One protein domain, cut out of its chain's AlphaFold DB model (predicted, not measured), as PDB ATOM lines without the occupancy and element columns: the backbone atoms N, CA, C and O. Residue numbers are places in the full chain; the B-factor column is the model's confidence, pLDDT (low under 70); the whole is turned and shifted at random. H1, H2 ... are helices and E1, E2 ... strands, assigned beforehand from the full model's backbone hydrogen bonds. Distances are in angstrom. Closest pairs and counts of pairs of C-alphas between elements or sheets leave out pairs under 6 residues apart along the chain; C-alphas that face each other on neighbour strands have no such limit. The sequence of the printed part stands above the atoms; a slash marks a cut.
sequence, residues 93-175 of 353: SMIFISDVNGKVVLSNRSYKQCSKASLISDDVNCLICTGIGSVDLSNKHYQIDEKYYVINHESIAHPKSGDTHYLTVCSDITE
ATOM      1  N   SER A  93     157.897 152.311 181.127       90.31
ATOM      2  CA  SER A  93     157.860 153.662 180.562       90.31
ATOM      3  C   SER A  93     159.002 153.890 179.571       90.31
ATOM      4  O   SER A  93     160.120 153.406 179.754       90.31
ATOM      5  N   MET A  94     158.739 154.667 178.524       89.38
ATOM      6  CA  MET A  94     159.768 155.097 177.585       89.38
ATOM      7  C   MET A  94     160.623 156.178 178.232       89.38
ATOM      8  O   MET A  94     160.109 157.228 178.619       89.38
ATOM      9  N   ILE A  95     161.925 155.923 178.342       90.50
ATOM     10  CA  ILE A  95     162.880 156.854 178.944       90.50
ATOM     11  C   ILE A  95     163.988 157.126 177.942       90.50
ATOM     12  O   ILE A  95     164.648 156.196 177.464       90.50
ATOM     13  N   PHE A  96     164.226 158.404 177.664       89.50
ATOM     14  CA  PHE A  96     165.372 158.835 176.882       89.50
ATOM     15  C   PHE A  96     165.925 160.171 177.372       89.50
ATOM     16  O   PHE A  96     165.212 161.016 177.906       89.50
ATOM     17  N   ILE A  97     167.230 160.338 177.190       89.19
ATOM     18  CA  ILE A  97     167.969 161.563 177.459       89.19
ATOM     19  C   ILE A  97     168.442 162.106 176.119       89.19
ATOM     20  O   ILE A  97     169.071 161.374 175.350       89.19
ATOM     21  N   SER A  98     168.155 163.372 175.848       87.38
ATOM     22  CA  SER A  98     168.564 164.072 174.628       87.38
ATOM     23  C   SER A  98     169.509 165.233 174.930       87.38
ATOM     24  O   SER A  98     169.498 165.775 176.036       87.38
ATOM     25  N   ASP A  99     170.368 165.574 173.971       85.81
ATOM     26  CA  ASP A  99     171.176 166.795 174.013       85.81
ATOM     27  C   ASP A  99     170.336 168.037 173.645       85.81
ATOM     28  O   ASP A  99     169.158 167.936 173.298       85.81
ATOM     29  N   VAL A 100     170.950 169.224 173.683       83.38
ATOM     30  CA  VAL A 100     170.303 170.491 173.276       83.38
ATOM     31  C   VAL A 100     169.825 170.518 171.819       83.38
ATOM     32  O   VAL A 100     168.997 171.350 171.466       83.38
ATOM     33  N   ASN A 101     170.333 169.620 170.971       79.56
ATOM     34  CA  ASN A 101     169.951 169.500 169.567       79.56
ATOM     35  C   ASN A 101     168.855 168.438 169.355       79.56
ATOM     36  O   ASN A 101     168.518 168.130 168.212       79.56
ATOM     37  N   GLY A 102     168.326 167.842 170.431       75.88
ATOM     38  CA  GLY A 102     167.324 166.776 170.376       75.88
ATOM     39  C   GLY A 102     167.890 165.399 170.016       75.88
ATOM     40  O   GLY A 102     167.132 164.450 169.817       75.88
ATOM     41  N   LYS A 103     169.216 165.238 169.947       82.94
ATOM     42  CA  LYS A 103     169.849 163.947 169.674       82.94
ATOM     43  C   LYS A 103     169.831 163.086 170.929       82.94
ATOM     44  O   LYS A 103     170.352 163.474 171.973       82.94
ATOM     45  N   VAL A 104     169.287 161.878 170.818       85.12
ATOM     46  CA  VAL A 104     169.235 160.923 171.930       85.12
ATOM     47  C   VAL A 104     170.639 160.424 172.283       85.12
ATOM     48  O   VAL A 104     171.324 159.819 171.458       85.12
ATOM     49  N   VAL A 105     171.045 160.662 173.529       85.81
ATOM     50  CA  VAL A 105     172.331 160.249 174.115       85.81
ATOM     51  C   VAL A 105     172.188 158.928 174.871       85.81
ATOM     52  O   VAL A 105     173.070 158.073 174.802       85.81
ATOM     53  N   LEU A 106     171.068 158.731 175.572       86.69
ATOM     54  CA  LEU A 106     170.790 157.521 176.349       86.69
ATOM     55  C   LEU A 106     169.308 157.168 176.249       86.69
ATOM     56  O   LEU A 106     168.463 158.054 176.240       86.69
ATOM     57  N   SER A 107     168.978 155.882 176.179       90.00
ATOM     58  CA  SER A 107     167.588 155.419 176.177       90.00
ATOM     59  C   SER A 107     167.450 153.994 176.689       90.00
ATOM     60  O   SER A 107     168.377 153.181 176.557       90.00
ATOM     61  N   ASN A 108     166.276 153.689 177.237       91.62
ATOM     62  CA  ASN A 108     165.931 152.338 177.653       91.62
ATOM     63  C   ASN A 108     165.381 151.486 176.496       91.62
ATOM     64  O   ASN A 108     165.129 151.954 175.381       91.62
ATOM     65  N   ARG A 109     165.202 150.194 176.763       90.25
ATOM     66  CA  ARG A 109     164.663 149.207 175.827       90.25
ATOM     67  C   ARG A 109     163.288 149.597 175.299       90.25
ATOM     68  O   ARG A 109     163.073 149.463 174.095       90.25
ATOM     69  N   SER A 110     162.399 150.087 176.162       89.19
ATOM     70  CA  SER A 110     161.035 150.488 175.800       89.19
ATOM     71  C   SER A 110     161.046 151.579 174.725       89.19
ATOM     72  O   SER A 110     160.413 151.425 173.681       89.19
ATOM     73  N   TYR A 111     161.872 152.618 174.899       87.69
ATOM     74  CA  TYR A 111     162.076 153.649 173.878       87.69
ATOM     75  C   TYR A 111     162.663 153.075 172.580       87.69
ATOM     76  O   TYR A 111     162.158 153.345 171.494       87.69
ATOM     77  N   LYS A 112     163.711 152.241 172.665       86.62
ATOM     78  CA  LYS A 112     164.368 151.654 171.478       86.62
ATOM     79  C   LYS A 112     163.424 150.785 170.648       86.62
ATOM     80  O   LYS A 112     163.549 150.751 169.427       86.62
ATOM     81  N   GLN A 113     162.527 150.044 171.293       85.50
ATOM     82  CA  GLN A 113     161.528 149.224 170.606       85.50
ATOM     83  C   GLN A 113     160.529 150.103 169.852       85.50
ATOM     84  O   GLN A 113     160.294 149.873 168.670       85.50
ATOM     85  N   CYS A 114     160.032 151.145 170.511       82.31
ATOM     86  CA  CYS A 114     159.087 152.096 169.938       82.31
ATOM     87  C   CYS A 114     159.702 152.923 168.794       82.31
ATOM     88  O   CYS A 114     159.122 153.011 167.718       82.31
ATOM     89  N   SER A 115     160.935 153.419 168.950       78.75
ATOM     90  CA  SER A 115     161.671 154.130 167.891       78.75
ATOM     91  C   SER A 115     161.981 153.254 166.671       78.75
ATOM     92  O   SER A 115     162.021 153.746 165.548       78.75
ATOM     93  N   LYS A 116     162.200 151.946 166.856       77.38
ATOM     94  CA  LYS A 116     162.347 151.017 165.725       77.38
ATOM     95  C   LYS A 116     161.017 150.740 165.036       77.38
ATOM     96  O   LYS A 116     160.999 150.610 163.817       77.38
ATOM     97  N   ALA A 117     159.934 150.638 165.803       71.06
ATOM     98  CA  ALA A 117     158.595 150.452 165.262       71.06
ATOM     99  C   ALA A 117     158.147 151.676 164.447       71.06
ATOM    100  O   ALA A 117     157.635 151.495 163.348       71.06
ATOM    101  N   SER A 118     158.442 152.900 164.904       66.81
ATOM    102  CA  SER A 118     158.095 154.132 164.176       66.81
ATOM    103  C   SER A 118     158.827 154.308 162.839       66.81
ATOM    104  O   SER A 118     158.351 155.026 161.971       66.81
ATOM    105  N   LEU A 119     159.971 153.641 162.641       63.69
ATOM    106  CA  LEU A 119     160.692 153.628 161.357       63.69
ATOM    107  C   LEU A 119     160.081 152.660 160.326       63.69
ATOM    108  O   LEU A 119     160.426 152.733 159.149       63.69
ATOM    109  N   ILE A 120     159.241 151.719 160.768       60.91
ATOM    110  CA  ILE A 120     158.687 150.630 159.944       60.91
ATOM    111  C   ILE A 120     157.175 150.811 159.736       60.91
ATOM    112  O   ILE A 120     156.649 150.445 158.688       60.91
ATOM    113  N   SER A 121     156.482 151.381 160.720       54.69
ATOM    114  CA  SER A 121     155.056 151.697 160.694       54.69
ATOM    115  C   SER A 121     154.836 153.114 161.213       54.69
ATOM    116  O   SER A 121     155.436 153.467 162.227       54.69
ATOM    117  N   ASP A 122     153.937 153.877 160.582       57.59
ATOM    118  CA  ASP A 122     153.457 155.194 161.041       57.59
ATOM    119  C   ASP A 122     152.605 155.071 162.327       57.59
ATOM    120  O   ASP A 122     151.451 155.490 162.387       57.59
ATOM    121  N   ASP A 123     153.146 154.438 163.370       61.56
ATOM    122  CA  ASP A 123     152.501 154.360 164.674       61.56
ATOM    123  C   ASP A 123     152.619 155.728 165.356       61.56
ATOM    124  O   ASP A 123     153.637 156.077 165.967       61.56
ATOM    125  N   VAL A 124     151.557 156.521 165.205       61.88
ATOM    126  CA  VAL A 124     151.413 157.883 165.738       61.88
ATOM    127  C   VAL A 124     151.683 157.924 167.249       61.88
ATOM    128  O   VAL A 124     152.264 158.892 167.746       61.88
ATOM    129  N   ASN A 125     151.367 156.842 167.972       63.97
ATOM    130  CA  ASN A 125     151.604 156.728 169.415       63.97
ATOM    131  C   ASN A 125     153.095 156.771 169.768       63.97
ATOM    132  O   ASN A 125     153.492 157.346 170.782       63.97
ATOM    133  N   CYS A 126     153.937 156.185 168.917       67.06
ATOM    134  CA  CYS A 126     155.383 156.202 169.090       67.06
ATOM    135  C   CYS A 126     156.018 157.523 168.642       67.06
ATOM    136  O   CYS A 126     157.053 157.918 169.184       67.06
ATOM    137  N   LEU A 127     155.404 158.238 167.693       65.44
ATOM    138  CA  LEU A 127     155.924 159.503 167.160       65.44
ATOM    139  C   LEU A 127     155.998 160.605 168.229       65.44
ATOM    140  O   LEU A 127     156.999 161.315 168.332       65.44
ATOM    141  N   ILE A 128     154.968 160.695 169.071       66.00
ATOM    142  CA  ILE A 128     154.847 161.729 170.105       66.00
ATOM    143  C   ILE A 128     155.915 161.563 171.190       66.00
ATOM    144  O   ILE A 128     156.495 162.544 171.651       66.00
ATOM    145  N   CYS A 129     156.255 160.321 171.533       63.69
ATOM    146  CA  CYS A 129     157.297 160.031 172.517       63.69
ATOM    147  C   CYS A 129     158.709 159.936 171.912       63.69
ATOM    148  O   CYS A 129     159.673 159.866 172.667       63.69
ATOM    149  N   THR A 130     158.864 159.964 170.581       63.06
ATOM    150  CA  THR A 130     160.177 159.938 169.899       63.06
ATOM    151  C   THR A 130     160.614 161.278 169.312       63.06
ATOM    152  O   THR A 130     161.777 161.409 168.940       63.06
ATOM    153  N   GLY A 131     159.750 162.297 169.325       60.78
ATOM    154  CA  GLY A 131     160.164 163.682 169.106       60.78
ATOM    155  C   GLY A 131     160.401 164.066 167.645       60.78
ATOM    156  O   GLY A 131     161.227 164.938 167.380       60.78
ATOM    157  N   ILE A 132     159.679 163.474 166.690       47.34
ATOM    158  CA  ILE A 132     159.682 163.957 165.300       47.34
ATOM    159  C   ILE A 132     158.455 164.859 165.089       47.34
ATOM    160  O   ILE A 132     157.427 164.419 164.591       47.34
ATOM    161  N   GLY A 133     158.577 166.134 165.481       47.28
ATOM    162  CA  GLY A 133     157.663 167.214 165.075       47.28
ATOM    163  C   GLY A 133     156.593 167.641 166.093       47.28
ATOM    164  O   GLY A 133     155.663 166.905 166.397       47.28
ATOM    165  N   SER A 134     156.709 168.893 166.558       48.31
ATOM    166  CA  SER A 134     155.614 169.773 167.017       48.31
ATOM    167  C   SER A 134     154.636 169.263 168.091       48.31
ATOM    168  O   SER A 134     153.434 169.495 167.971       48.31
ATOM    169  N   VAL A 135     155.112 168.629 169.161       56.53
ATOM    170  CA  VAL A 135     154.286 168.442 170.368       56.53
ATOM    171  C   VAL A 135     154.674 169.513 171.381       56.53
ATOM    172  O   VAL A 135     155.831 169.597 171.786       56.53
ATOM    173  N   ASP A 136     153.717 170.365 171.748       58.31
ATOM    174  CA  ASP A 136     153.894 171.364 172.801       58.31
ATOM    175  C   ASP A 136     154.013 170.662 174.159       58.31
ATOM    176  O   ASP A 136     153.003 170.311 174.759       58.31
ATOM    177  N   LEU A 137     155.251 170.469 174.631       63.44
ATOM    178  CA  LEU A 137     155.605 169.806 175.895       63.44
ATOM    179  C   LEU A 137     155.161 170.577 177.158       63.44
ATOM    180  O   LEU A 137     155.528 170.195 178.269       63.44
ATOM    181  N   SER A 138     154.393 171.664 177.016       60.03
ATOM    182  CA  SER A 138     153.834 172.429 178.135       60.03
ATOM    183  C   SER A 138     152.802 171.630 178.945       60.03
ATOM    184  O   SER A 138     152.713 171.782 180.166       60.03
ATOM    185  N   ASN A 139     152.051 170.739 178.289       63.00
ATOM    186  CA  ASN A 139     151.067 169.879 178.939       63.00
ATOM    187  C   ASN A 139     151.709 168.585 179.453       63.00
ATOM    188  O   ASN A 139     152.568 167.993 178.811       63.00
ATOM    189  N   LYS A 140     151.273 168.113 180.626       71.69
ATOM    190  CA  LYS A 140     151.759 166.845 181.207       71.69
ATOM    191  C   LYS A 140     150.952 165.625 180.769       71.69
ATOM    192  O   LYS A 140     151.471 164.519 180.841       71.69
ATOM    193  N   HIS A 141     149.703 165.812 180.340       79.75
ATOM    194  CA  HIS A 141     148.780 164.735 179.976       79.75
ATOM    195  C   HIS A 141     148.361 164.885 178.514       79.75
ATOM    196  O   HIS A 141     147.926 165.962 178.109       79.75
ATOM    197  N   TYR A 142     148.445 163.796 177.758       79.31
ATOM    198  CA  TYR A 142     148.073 163.729 176.350       79.31
ATOM    199  C   TYR A 142     147.104 162.576 176.142       79.31
ATOM    200  O   TYR A 142     147.285 161.498 176.705       79.31
ATOM    201  N   GLN A 143     146.089 162.805 175.319       79.06
ATOM    202  CA  GLN A 143     145.227 161.752 174.805       79.06
ATOM    203  C   GLN A 143     145.467 161.651 173.302       79.06
ATOM    204  O   GLN A 143     145.398 162.660 172.601       79.06
ATOM    205  N   ILE A 144     145.777 160.450 172.830       73.88
ATOM    206  CA  ILE A 144     146.017 160.145 171.420       73.88
ATOM    207  C   ILE A 144     145.158 158.930 171.105       73.88
ATOM    208  O   ILE A 144     145.325 157.882 171.728       73.88
ATOM    209  N   ASP A 145     144.211 159.094 170.187       78.12
ATOM    210  CA  ASP A 145     143.165 158.108 169.920       78.12
ATOM    211  C   ASP A 145     142.482 157.642 171.228       78.12
ATOM    212  O   ASP A 145     141.877 158.442 171.952       78.12
ATOM    213  N   GLU A 146     142.607 156.353 171.551       79.81
ATOM    214  CA  GLU A 146     142.056 155.719 172.755       79.81
ATOM    215  C   GLU A 146     143.073 155.589 173.902       79.81
ATOM    216  O   GLU A 146     142.759 155.011 174.945       79.81
ATOM    217  N   LYS A 147     144.292 156.113 173.736       83.31
ATOM    218  CA  LYS A 147     145.367 155.998 174.724       83.31
ATOM    219  C   LYS A 147     145.669 157.309 175.430       83.31
ATOM    220  O   LYS A 147     145.612 158.395 174.853       83.31
ATOM    221  N   TYR A 148     146.052 157.188 176.693       86.38
ATOM    222  CA  TYR A 148     146.447 158.296 177.549       86.38
ATOM    223  C   TYR A 148     147.922 158.180 177.899       86.38
ATOM    224  O   TYR A 148     148.376 157.147 178.382       86.38
ATOM    225  N   TYR A 149     148.656 159.267 177.715       86.38
ATOM    226  CA  TYR A 149     150.078 159.348 178.000       86.38
ATOM    227  C   TYR A 149     150.380 160.500 178.946       86.38
ATOM    228  O   TYR A 149     149.779 161.573 178.870       86.38
ATOM    229  N   VAL A 150     151.359 160.288 179.818       88.50
ATOM    230  CA  VAL A 150     151.983 161.345 180.612       88.50
ATOM    231  C   VAL A 150     153.420 161.502 180.166       88.50
ATOM    232  O   VAL A 150     154.184 160.535 180.184       88.50
ATOM    233  N   ILE A 151     153.775 162.722 179.769       87.19
ATOM    234  CA  ILE A 151     155.120 163.065 179.314       87.19
ATOM    235  C   ILE A 151     155.712 164.059 180.302       87.19
ATOM    236  O   ILE A 151     155.227 165.179 180.446       87.19
ATOM    237  N   ASN A 152     156.774 163.636 180.979       87.31
ATOM    238  CA  ASN A 152     157.576 164.492 181.840       87.31
ATOM    239  C   ASN A 152     158.885 164.808 181.124       87.31
ATOM    240  O   ASN A 152     159.599 163.891 180.720       87.31
ATOM    241  N   HIS A 153     159.186 166.095 180.982       86.25
ATOM    242  CA  HIS A 153     160.384 166.592 180.320       86.25
ATOM    243  C   HIS A 153     161.133 167.526 181.271       86.25
ATOM    244  O   HIS A 153     160.637 168.601 181.607       86.25
ATOM    245  N   GLU A 154     162.309 167.105 181.731       87.06
ATOM    246  CA  GLU A 154     163.105 167.836 182.719       87.06
ATOM    247  C   GLU A 154     164.537 168.056 182.226       87.06
ATOM    248  O   GLU A 154     165.180 167.152 181.690       87.06
ATOM    249  N   SER A 155     165.058 169.268 182.424       88.19
ATOM    250  CA  SER A 155     166.450 169.591 182.111       88.19
ATOM    251  C   SER A 155     167.387 169.079 183.203       88.19
ATOM    252  O   SER A 155     167.192 169.376 184.382       88.19
ATOM    253  N   ILE A 156     168.450 168.391 182.806       88.25
ATOM    254  CA  ILE A 156     169.510 167.897 183.681       88.25
ATOM    255  C   ILE A 156     170.856 168.479 183.234       88.25
ATOM    256  O   ILE A 156     171.191 168.474 182.051       88.25
ATOM    257  N   ALA A 157     171.651 168.988 184.173       87.00
ATOM    258  CA  ALA A 157     172.998 169.469 183.876       87.00
ATOM    259  C   ALA A 157     173.996 168.305 183.933       87.00
ATOM    260  O   ALA A 157     174.024 167.552 184.909       87.00
ATOM    261  N   HIS A 158     174.839 168.155 182.909       81.75
ATOM    262  CA  HIS A 158     175.870 167.124 182.920       81.75
ATOM    263  C   HIS A 158     176.939 167.447 183.986       81.75
ATOM    264  O   HIS A 158     177.572 168.503 183.921       81.75
ATOM    265  N   PRO A 159     177.213 166.544 184.948       75.94
ATOM    266  CA  PRO A 159     177.962 166.868 186.168       75.94
ATOM    267  C   PRO A 159     179.440 167.217 185.947       75.94
ATOM    268  O   PRO A 159     180.072 167.772 186.841       75.94
ATOM    269  N   LYS A 160     180.017 166.876 184.786       77.38
ATOM    270  CA  LYS A 160     181.429 167.159 184.465       77.38
ATOM    271  C   LYS A 160     181.640 168.218 183.389       77.38
ATOM    272  O   LYS A 160     182.680 168.861 183.406       77.38
ATOM    273  N   SER A 161     180.710 168.359 182.444       77.44
ATOM    274  CA  SER A 161     180.857 169.299 181.319       77.44
ATOM    275  C   SER A 161     179.998 170.550 181.471       77.44
ATOM    276  O   SER A 161     180.309 171.560 180.857       77.44
ATOM    277  N   GLY A 162     178.956 170.514 182.309       79.69
ATOM    278  CA  GLY A 162     178.006 171.616 182.458       79.69
ATOM    279  C   GLY A 162     176.984 171.713 181.322       79.69
ATOM    280  O   GLY A 162     176.123 172.585 181.375       79.69
ATOM    281  N   ASP A 163     177.037 170.819 180.330       85.31
ATOM    282  CA  ASP A 163     176.099 170.830 179.206       85.31
ATOM    283  C   ASP A 163     174.695 170.408 179.653       85.31
ATOM    284  O   ASP A 163     174.516 169.390 180.336       85.31
ATOM    285  N   THR A 164     173.686 171.160 179.220       86.81
ATOM    286  CA  THR A 164     172.280 170.829 179.457       86.81
ATOM    287  C   THR A 164     171.867 169.631 178.609       86.81
ATOM    288  O   THR A 164     172.053 169.612 177.396       86.81
ATOM    289  N   HIS A 165     171.275 168.637 179.253       88.81
ATOM    290  CA  HIS A 165     170.582 167.522 178.622       88.81
ATOM    291  C   HIS A 165     169.124 167.527 179.077       88.81
ATOM    292  O   HIS A 165     168.780 168.163 180.072       88.81
ATOM    293  N   TYR A 166     168.267 166.792 178.383       87.88
ATOM    294  CA  TYR A 166     166.853 166.697 178.719       87.88
ATOM    295  C   TYR A 166     166.443 165.248 178.934       87.88
ATOM    296  O   TYR A 166     166.536 164.433 178.014       87.88
ATOM    297  N   LEU A 167     165.979 164.935 180.144       89.31
ATOM    298  CA  LEU A 167     165.350 163.668 180.490       89.31
ATOM    299  C   LEU A 167     163.875 163.730 180.100       89.31
ATOM    300  O   LEU A 167     163.128 164.557 180.617       89.31
ATOM    301  N   THR A 168     163.455 162.825 179.222       88.50
ATOM    302  CA  THR A 168     162.050 162.663 178.853       88.50
ATOM    303  C   THR A 168     161.565 161.287 179.273       88.50
ATOM    304  O   THR A 168     162.157 160.265 178.914       88.50
ATOM    305  N   VAL A 169     160.476 161.269 180.037       89.56
ATOM    306  CA  VAL A 169     159.778 160.058 180.465       89.56
ATOM    307  C   VAL A 169     158.369 160.101 179.896       89.56
ATOM    308  O   VAL A 169     157.579 160.958 180.278       89.56
ATOM    309  N   CYS A 170     158.054 159.169 179.005       88.19
ATOM    310  CA  CYS A 170     156.718 158.977 178.459       88.19
ATOM    311  C   CYS A 170     156.120 157.689 179.036       88.19
ATOM    312  O   CYS A 170     156.662 156.595 178.857       88.19
ATOM    313  N   SER A 171     155.019 157.828 179.771       88.31
ATOM    314  CA  SER A 171     154.320 156.722 180.428       88.31
ATOM    315  C   SER A 171     152.917 156.583 179.858       88.31
ATOM    316  O   SER A 171     152.168 157.555 179.842       88.31
ATOM    317  N   ASP A 172     152.566 155.379 179.412       88.12
ATOM    318  CA  ASP A 172     151.191 155.027 179.064       88.12
ATOM    319  C   ASP A 172     150.390 154.862 180.365       88.12
ATOM    320  O   ASP A 172     150.728 154.039 181.217       88.12
ATOM    321  N   ILE A 173     149.371 155.697 180.541       89.69
ATOM    322  CA  ILE A 173     148.467 155.706 181.694       89.69
ATOM    323  C   ILE A 173     147.034 155.346 181.282       89.69
ATOM    324  O   ILE A 173     146.091 155.663 182.003       89.69
ATOM    325  N   THR A 174     146.853 154.705 180.124       89.94
ATOM    326  CA  THR A 174     145.529 154.393 179.568       89.94
ATOM    327  C   THR A 174     144.691 153.571 180.536       89.94
ATOM    328  O   THR A 174     143.585 153.975 180.881       89.94
ATOM    329  N   GLU A 175     145.234 152.463 181.039       91.12
ATOM    330  CA  GLU A 175     144.535 151.591 181.988       91.12
ATOM    331  C   GLU A 175     144.147 152.341 183.270       91.12
ATOM    332  O   GLU A 175     143.008 152.253 183.731       91.12
TER     333      GLU A 175
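This is residues 93 to 175 of the 353 residues of the protein "Sensor protein evgS" of Vibrio anguillarum (UniProt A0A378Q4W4). A twisted sheet of five strands curls round the short helix H2, while H1 packs on H2 and on E1. The long hairpin of E4 and E5 runs along the length of the elongated outline, which spans 42 by 27 by 22 A. The printed part has 83 residues, in the order E1 E2 H1 H2 E3 E4 E5; the sheet, E2 E1 E5 E4 E3, is antiparallel throughout. The class is mixed, helices and strands, and the whole is compact, with a radius of gyration of the C-alphas of 13.0 A.

E1, residues 94 to 98, forms a hairpin with edge strand E2, residues 104 to 107; N 97 and O 106 are 2.8 A apart. H1, residues 109 to 118, is on the sheet, over none of its strands; its closest C-alphas to E1 are Tyr 111 and Met 94, 4.6 A apart. H2, residues 124 to 130, touches H1 at a steep tilt of 52 degrees, opposite ways, closest at C-alphas Cys 126 and Cys 114, 5.6 A. Every O i to N i+4 pair of H1 is within hydrogen-bond range; in H2 1 of 3 is, beside 3 of 4 O i to N i+3 pairs. E3, residues 141 to 144, E4, residues 147 to 157, and E5, residues 164 to 172, form a meander, each strand the antiparallel neighbour of the one before. Within hydrogen-bond range are N 142 and O 149 between E3 and E4, 2.8 A, N 154 and O 167 between E4 and E5, 2.9 A, and N 96 and O 168 between E1 and E5, 3.1 A.

E1 begins at C-alpha 94 (159.768, 155.097, 177.585). H1 is 14.3 A long, E4 32.1 A and E5 26.4 A, ending at C-alpha 172 (151.191, 155.027, 179.064).

The C-alphas farthest apart, Glu 146 and Lys 160, are 42.6 A apart. The printed part has no cut and no long link. Residues 118 to 139 have pLDDT under 70.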